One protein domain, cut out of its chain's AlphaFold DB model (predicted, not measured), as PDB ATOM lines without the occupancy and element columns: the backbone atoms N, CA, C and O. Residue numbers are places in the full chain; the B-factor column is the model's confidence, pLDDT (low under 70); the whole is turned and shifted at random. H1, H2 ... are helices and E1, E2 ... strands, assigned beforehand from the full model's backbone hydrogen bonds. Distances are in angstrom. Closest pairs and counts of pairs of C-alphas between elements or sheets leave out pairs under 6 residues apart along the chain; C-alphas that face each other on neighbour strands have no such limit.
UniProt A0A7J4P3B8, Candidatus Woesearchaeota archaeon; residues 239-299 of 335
ATOM      1  N   CYS A 239     162.318  76.635 149.943       90.44
ATOM      2  CA  CYS A 239     160.866  76.639 150.054       90.44
ATOM      3  C   CYS A 239     160.277  78.052 150.034       90.44
ATOM      4  O   CYS A 239     160.726  78.952 150.752       90.44
ATOM      5  N   GLU A 240     159.230  78.210 149.240       88.62
ATOM      6  CA  GLU A 240     158.445  79.432 149.120       88.62
ATOM      7  C   GLU A 240     157.164  79.327 149.959       88.62
ATOM      8  O   GLU A 240     156.768  78.247 150.411       88.62
ATOM      9  N   SER A 241     156.512  80.463 150.205       89.69
ATOM     10  CA  SER A 241     155.325  80.533 151.068       89.69
ATOM     11  C   SER A 241     154.113  79.762 150.535       89.69
ATOM     12  O   SER A 241     153.223  79.398 151.296       89.69
ATOM     13  N   ASP A 242     154.075  79.489 149.234       89.69
ATOM     14  CA  ASP A 242     153.065  78.691 148.536       89.69
ATOM     15  C   ASP A 242     153.497  77.226 148.350       89.69
ATOM     16  O   ASP A 242     152.923  76.495 147.543       89.69
ATOM     17  N   CYS A 243     154.480  76.773 149.134       91.81
ATOM     18  CA  CYS A 243     154.971  75.397 149.179       91.81
ATOM     19  C   CYS A 243     155.669  74.903 147.903       91.81
ATOM     20  O   CYS A 243     156.000  73.712 147.822       91.81
ATOM     21  N   THR A 244     155.898  75.774 146.918       92.81
ATOM     22  CA  THR A 244     156.814  75.517 145.805       92.81
ATOM     23  C   THR A 244     158.256  75.716 146.254       92.81
ATOM     24  O   THR A 244     158.550  76.001 147.420       92.81
ATOM     25  N   THR A 245     159.181  75.488 145.330       89.88
ATOM     26  CA  THR A 245     160.594  75.749 145.569       89.88
ATOM     27  C   THR A 245     161.114  76.750 144.564       89.88
ATOM     28  O   THR A 245     160.836  76.593 143.378       89.88
ATOM     29  N   ALA A 246     161.965  77.668 145.012       88.00
ATOM     30  CA  ALA A 246     162.617  78.653 144.165       88.00
ATOM     31  C   ALA A 246     163.204  77.989 142.901       88.00
ATOM     32  O   ALA A 246     164.035  77.075 142.986       88.00
ATOM     33  N   GLY A 247     162.732  78.436 141.732       84.38
ATOM     34  CA  GLY A 247     163.090  77.887 140.418       84.38
ATOM     35  C   GLY A 247     162.193  76.748 139.906       84.38
ATOM     36  O   GLY A 247     162.508  76.153 138.875       84.38
ATOM     37  N   SER A 248     161.092  76.410 140.589       87.25
ATOM     38  CA  SER A 248     160.154  75.363 140.164       87.25
ATOM     39  C   SER A 248     158.724  75.586 140.666       87.25
ATOM     40  O   SER A 248     158.495  75.647 141.865       87.25
ATOM     41  N   ASP A 249     157.736  75.508 139.768       89.31
ATOM     42  CA  ASP A 249     156.296  75.566 140.104       89.31
ATOM     43  C   ASP A 249     155.751  74.300 140.808       89.31
ATOM     44  O   ASP A 249     154.535  74.081 140.874       89.31
ATOM     45  N   LEU A 250     156.626  73.380 141.221       91.62
ATOM     46  CA  LEU A 250     156.230  72.113 141.827       91.62
ATOM     47  C   LEU A 250     156.230  72.223 143.345       91.62
ATOM     48  O   LEU A 250     157.245  72.532 143.966       91.62
ATOM     49  N   ILE A 251     155.101  71.854 143.938       93.19
ATOM     50  CA  ILE A 251     154.925  71.762 145.381       93.19
ATOM     51  C   ILE A 251     155.814  70.650 145.941       93.19
ATOM     52  O   ILE A 251     155.868  69.540 145.396       93.19
ATOM     53  N   ARG A 252     156.472  70.912 147.070       93.94
ATOM     54  CA  ARG A 252     157.257  69.916 147.805       93.94
ATOM     55  C   ARG A 252     156.691  69.720 149.202       93.94
ATOM     56  O   ARG A 252     156.621  70.654 149.989       93.94
ATOM     57  N   ALA A 253     156.373  68.473 149.544       92.06
ATOM     58  CA  ALA A 253     155.921  68.122 150.895       92.06
ATOM     59  C   ALA A 253     156.948  68.496 151.982       92.06
ATOM     60  O   ALA A 253     156.576  68.778 153.113       92.06
ATOM     61  N   SER A 254     158.241  68.523 151.639       92.81
ATOM     62  CA  SER A 254     159.321  68.935 152.546       92.81
ATOM     63  C   SER A 254     159.285  70.415 152.931       92.81
ATOM     64  O   SER A 254     160.014  70.804 153.836       92.81
ATOM     65  N   CYS A 255     158.480  71.232 152.245       92.88
ATOM     66  CA  CYS A 255     158.307  72.646 152.557       92.88
ATOM     67  C   CYS A 255     157.257  72.914 153.631       92.88
ATOM     68  O   CYS A 255     157.077  74.067 154.009       92.88
ATOM     69  N   ASP A 256     156.583  71.878 154.143       93.19
ATOM     70  CA  ASP A 256     155.605  72.040 155.214       93.19
ATOM     71  C   ASP A 256     156.222  72.780 156.407       93.19
ATOM     72  O   ASP A 256     157.289  72.406 156.899       93.19
ATOM     73  N   THR A 257     155.555  73.841 156.863       88.56
ATOM     74  CA  THR A 257     155.982  74.772 157.926       88.56
ATOM     75  C   THR A 257     157.204  75.647 157.619       88.56
ATOM     76  O   THR A 257     157.603  76.460 158.457       88.56
ATOM     77  N   VAL A 258     157.791  75.547 156.424       88.12
ATOM     78  CA  VAL A 258     158.944  76.358 156.016       88.12
ATOM     79  C   VAL A 258     158.461  77.635 155.333       88.12
ATOM     80  O   VAL A 258     157.622  77.589 154.441       88.12
ATOM     81  N   ASN A 259     159.000  78.790 155.736       82.50
ATOM     82  CA  ASN A 259     158.749  80.086 155.086       82.50
ATOM     83  C   ASN A 259     157.251  80.442 154.914       82.50
ATOM     84  O   ASN A 259     156.845  81.051 153.929       82.50
ATOM     85  N   GLY A 260     156.409  80.030 155.870       83.69
ATOM     86  CA  GLY A 260     154.965  80.293 155.857       83.69
ATOM     87  C   GLY A 260     154.122  79.308 155.038       83.69
ATOM     88  O   GLY A 260     152.897  79.397 155.103       83.69
ATOM     89  N   CYS A 261     154.737  78.349 154.338       90.38
ATOM     90  CA  CYS A 261     154.015  77.232 153.733       90.38
ATOM     91  C   CYS A 261     153.367  76.357 154.815       90.38
ATOM     92  O   CYS A 261     153.976  76.050 155.843       90.38
ATOM     93  N   GLY A 262     152.138  75.914 154.559       91.94
ATOM     94  CA  GLY A 262     151.440  74.953 155.404       91.94
ATOM     95  C   GLY A 262     150.473  74.099 154.597       91.94
ATOM     96  O   GLY A 262     149.682  74.612 153.796       91.94
ATOM     97  N   PHE A 263     150.528  72.793 154.833       94.00
ATOM     98  CA  PHE A 263     149.522  71.850 154.353       94.00
ATOM     99  C   PHE A 263     148.420  71.667 155.404       94.00
ATOM    100  O   PHE A 263     148.601  71.989 156.578       94.00
ATOM    101  N   TYR A 264     147.265  71.133 154.994       91.88
ATOM    102  CA  TYR A 264     146.196  70.797 155.943       91.88
ATOM    103  C   TYR A 264     146.674  69.788 157.002       91.88
ATOM    104  O   TYR A 264     146.417  69.958 158.192       91.88
ATOM    105  N   ASP A 265     147.378  68.745 156.556       93.38
ATOM    106  CA  ASP A 265     148.060  67.759 157.387       93.38
ATOM    107  C   ASP A 265     149.140  67.010 156.576       93.38
ATOM    108  O   ASP A 265     149.368  67.274 155.389       93.38
ATOM    109  N   ALA A 266     149.787  66.026 157.206       92.31
ATOM    110  CA  ALA A 266     150.816  65.208 156.568       92.31
ATOM    111  C   ALA A 266     150.295  64.388 155.367       92.31
ATOM    112  O   ALA A 266     151.066  64.084 154.453       92.31
ATOM    113  N   LEU A 267     149.008  64.022 155.345       93.31
ATOM    114  CA  LEU A 267     148.414  63.286 154.228       93.31
ATOM    115  C   LEU A 267     148.212  64.207 153.021       93.31
ATOM    116  O   LEU A 267     148.521  63.816 151.894       93.31
ATOM    117  N   ALA A 268     147.753  65.439 153.250       93.94
ATOM    118  CA  ALA A 268     147.664  66.467 152.221       93.94
ATOM    119  C   ALA A 268     149.050  66.798 151.647       93.94
ATOM    120  O   ALA A 268     149.200  66.838 150.427       93.94
ATOM    121  N   ALA A 269     150.077  66.925 152.498       93.25
ATOM    122  CA  ALA A 269     151.458  67.135 152.058       93.25
ATOM    123  C   ALA A 269     151.938  66.021 151.113       93.25
ATOM    124  O   ALA A 269     152.447  66.294 150.025       93.25
ATOM    125  N   GLN A 270     151.711  64.753 151.472       93.94
ATOM    126  CA  GLN A 270     152.057  63.612 150.617       93.94
ATOM    127  C   GLN A 270     151.272  63.601 149.301       93.94
ATOM    128  O   GLN A 270     151.859  63.373 148.242       93.94
ATOM    129  N   ALA A 271     149.962  63.859 149.351       93.81
ATOM    130  CA  ALA A 271     149.098  63.865 148.173       93.81
ATOM    131  C   ALA A 271     149.467  64.982 147.182       93.81
ATOM    132  O   ALA A 271     149.399  64.782 145.966       93.81
ATOM    133  N   CYS A 272     149.872  66.141 147.702       95.06
ATOM    134  CA  CYS A 272     150.232  67.324 146.929       95.06
ATOM    135  C   CYS A 272     151.696  67.378 146.492       95.06
ATOM    136  O   CYS A 272     152.063  68.255 145.713       95.06
ATOM    137  N   ASN A 273     152.534  66.441 146.935       94.69
ATOM    138  CA  ASN A 273     153.929  66.392 146.524       94.69
ATOM    139  C   ASN A 273     154.050  66.263 144.993       94.69
ATOM    140  O   ASN A 273     153.434  65.385 144.384       94.69
ATOM    141  N   LEU A 274     154.861  67.128 144.377       93.00
ATOM    142  CA  LEU A 274     155.043  67.262 142.924       93.00
ATOM    143  C   LEU A 274     153.781  67.697 142.154       93.00
ATOM    144  O   LEU A 274     153.721  67.565 140.929       93.00
ATOM    145  N   ALA A 275     152.751  68.196 142.841       92.31
ATOM    146  CA  ALA A 275     151.621  68.858 142.201       92.31
ATOM    147  C   ALA A 275     151.955  70.325 141.887       92.31
ATOM    148  O   ALA A 275     152.876  70.894 142.465       92.31
ATOM    149  N   LYS A 276     151.186  70.945 140.989       91.88
ATOM    150  CA  LYS A 276     151.168  72.405 140.851       91.88
ATOM    151  C   LYS A 276     150.132  73.008 141.796       91.88
ATOM    152  O   LYS A 276     149.180  72.330 142.195       91.88
ATOM    153  N   THR A 277     150.296  74.283 142.114       89.00
ATOM    154  CA  THR A 277     149.306  75.068 142.860       89.00
ATOM    155  C   THR A 277     147.930  75.016 142.173       89.00
ATOM    156  O   THR A 277     147.816  75.008 140.943       89.00
ATOM    157  N   GLY A 278     146.865  74.860 142.965       87.69
ATOM    158  CA  GLY A 278     145.476  74.725 142.499       87.69
ATOM    159  C   GLY A 278     145.085  73.344 141.952       87.69
ATOM    160  O   GLY A 278     143.940  73.134 141.546       87.69
ATOM    161  N   TRP A 279     146.001  72.371 141.902       90.25
ATOM    162  CA  TRP A 279     145.660  71.017 141.456       90.25
ATOM    163  C   TRP A 279     144.878  70.246 142.518       90.25
ATOM    164  O   TRP A 279     145.227  70.266 143.693       90.25
ATOM    165  N   PHE A 280     143.877  69.480 142.081       91.00
ATOM    166  CA  PHE A 280     143.174  68.537 142.947       91.00
ATOM    167  C   PHE A 280     143.896  67.192 143.003       91.00
ATOM    168  O   PHE A 280     144.357  66.654 141.983       91.00
ATOM    169  N   ARG A 281     144.003  66.642 144.212       91.94
ATOM    170  CA  ARG A 281     144.624  65.346 144.493       91.94
ATOM    171  C   ARG A 281     143.717  64.488 145.351       91.94
ATOM    172  O   ARG A 281     142.976  64.995 146.184       91.94
ATOM    173  N   ASN A 282     143.785  63.174 145.143       90.94
ATOM    174  CA  ASN A 282     143.071  62.225 145.989       90.94
ATOM    175  C   ASN A 282     143.562  62.358 147.433       90.94
ATOM    176  O   ASN A 282     144.757  62.237 147.691       90.94
ATOM    177  N   TYR A 283     142.624  62.551 148.351       90.00
ATOM    178  CA  TYR A 283     142.854  62.622 149.782       90.00
ATOM    179  C   TYR A 283     142.067  61.484 150.441       90.00
ATOM    180  O   TYR A 283     140.842  61.512 150.548       90.00
ATOM    181  N   GLY A 284     142.759  60.404 150.799       86.12
ATOM    182  CA  GLY A 284     142.098  59.184 151.261       86.12
ATOM    183  C   GLY A 284     141.151  58.565 150.215       86.12
ATOM    184  O   GLY A 284     141.364  58.648 149.000       86.12
ATOM    185  N   THR A 285     140.103  57.888 150.689       84.19
ATOM    186  CA  THR A 285     139.201  57.094 149.837       84.19
ATOM    187  C   THR A 285     138.059  57.919 149.244       84.19
ATOM    188  O   THR A 285     137.792  57.794 148.045       84.19
ATOM    189  N   THR A 286     137.430  58.791 150.035       85.31
ATOM    190  CA  THR A 286     136.228  59.551 149.641       85.31
ATOM    191  C   THR A 286     136.482  61.026 149.359       85.31
ATOM    192  O   THR A 286     135.613  61.672 148.788       85.31
ATOM    193  N   GLN A 287     137.665  61.557 149.679       91.56
ATOM    194  CA  GLN A 287     137.948  62.992 149.636       91.56
ATOM    195  C   GLN A 287     139.034  63.367 148.610       91.56
ATOM    196  O   GLN A 287     139.787  62.531 148.104       91.56
ATOM    197  N   GLU A 288     139.080  64.640 148.251       92.69
ATOM    198  CA  GLU A 288     140.119  65.282 147.453       92.69
ATOM    199  C   GLU A 288     140.581  66.568 148.142       92.69
ATOM    200  O   GLU A 288     139.838  67.167 148.920       92.69
ATOM    201  N   VAL A 289     141.800  67.004 147.857       94.00
ATOM    202  CA  VAL A 289     142.390  68.224 148.413       94.00
ATOM    203  C   VAL A 289     142.922  69.105 147.285       94.00
ATOM    204  O   VAL A 289     143.448  68.590 146.297       94.00
ATOM    205  N   GLU A 290     142.740  70.422 147.406       94.00
ATOM    206  CA  GLU A 290     143.358  71.414 146.518       94.00
ATOM    207  C   GLU A 290     144.769  71.725 147.013       94.00
ATOM    208  O   GLU A 290     144.955  72.095 148.170       94.00
ATOM    209  N   CYS A 291     145.773  71.577 146.162       93.25
ATOM    210  CA  CYS A 291     147.156  71.761 146.566       93.25
ATOM    211  C   CYS A 291     147.581  73.239 146.554       93.25
ATOM    212  O   CYS A 291     147.206  73.957 145.625       93.25
ATOM    213  N   PRO A 292     148.409  73.696 147.513       90.44
ATOM    214  CA  PRO A 292     148.951  72.947 148.656       90.44
ATOM    215  C   PRO A 292     148.076  73.013 149.920       90.44
ATOM    216  O   PRO A 292     148.089  72.079 150.718       90.44
ATOM    217  N   SER A 293     147.317  74.097 150.104       87.62
ATOM    218  CA  SER A 293     146.713  74.461 151.401       87.62
ATOM    219  C   SER A 293     145.185  74.336 151.444       87.62
ATOM    220  O   SER A 293     144.539  74.871 152.345       87.62
ATOM    221  N   GLY A 294     144.573  73.662 150.469       87.25
ATOM    222  CA  GLY A 294     143.136  73.420 150.452       87.25
ATOM    223  C   GLY A 294     142.688  72.523 151.603       87.25
ATOM    224  O   GLY A 294     143.394  71.608 152.021       87.25
ATOM    225  N   ILE A 295     141.473  72.755 152.095       90.25
ATOM    226  CA  ILE A 295     140.840  71.863 153.069       90.25
ATOM    227  C   ILE A 295     140.298  70.641 152.308       90.25
ATOM    228  O   ILE A 295     139.618  70.833 151.291       90.25
ATOM    229  N   PRO A 296     140.557  69.401 152.768       92.19
ATOM    230  CA  PRO A 296     139.984  68.206 152.165       92.19
ATOM    231  C   PRO A 296     138.462  68.291 152.047       92.19
ATOM    232  O   PRO A 296     137.759  68.639 152.998       92.19
ATOM    233  N   ARG A 297     137.944  67.956 150.868       89.25
ATOM    234  CA  ARG A 297     136.515  67.969 150.543       89.25
ATOM    235  C   ARG A 297     136.095  66.632 149.959       89.25
ATOM    236  O   ARG A 297     136.910  65.935 149.371       89.25
ATOM    237  N   GLU A 298     134.824  66.271 150.092       88.25
ATOM    238  CA  GLU A 298     134.300  65.064 149.442       88.25
ATOM    239  C   GLU A 298     134.551  65.127 147.932       88.25
ATOM    240  O   GLU A 298     134.315  66.163 147.300       88.25
ATOM    241  N   LYS A 299     135.034  64.018 147.357       80.50
ATOM    242  CA  LYS A 299     135.249  63.896 145.916       80.50
ATOM    243  C   LYS A 299     133.959  64.280 145.223       80.50
ATOM    244  O   LYS A 299     132.902  63.705 145.495       80.50
TER     245      LYS A 299
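This is residues 239 to 299 of the 335 residues of a protein of Candidatus Woesearchaeota archaeon (UniProt A0A7J4P3B8). With little regular structure, this is an elongated domain in which unnamed loops from the stretch 239 to 265 make one end and the hairpin E1 and E2 the other, with the short helix H1 packed over one face of the hairpin, near both strands. A short antiparallel pairing ties residues 297 to 298 to residues 287 to 288 of E2. The 61 printed residues hold H1, E1 and E2 in that order, a mixed class with 15 residues in named elements. The whole is compact, radius of gyration of the C-alphas 10.5 A, spanning 33 by 18 by 13 A.

H1, residues 266 to 272, runs 9.9 A from C-alpha 266 at (150.816, 65.208, 156.568). E1 is residues 280 to 283, 9.0 A. E2, residues 287 to 290, runs 10.5 A to C-alpha 290 at (143.358, 71.414, 146.518).

E1 and E2 form an antiparallel hairpin at 142 degrees, with N 281 and O 289 within hydrogen-bond range at 2.9 A. The closest C-alphas of H1 and E1, Ala 271 and Arg 281, are 6.0 A apart. Those of H1 and E2, Ala 268 and Val 289, are 6.7 A apart. In H1 every O i to N i+4 pair is within hydrogen-bond range.

The farthest C-alphas, Gly 247 and Thr 286, are 33.8 A apart. The printed part has no cut; the link E1 to E2 is tight and H1 to E1 short. No printed residue is under pLDDT 70.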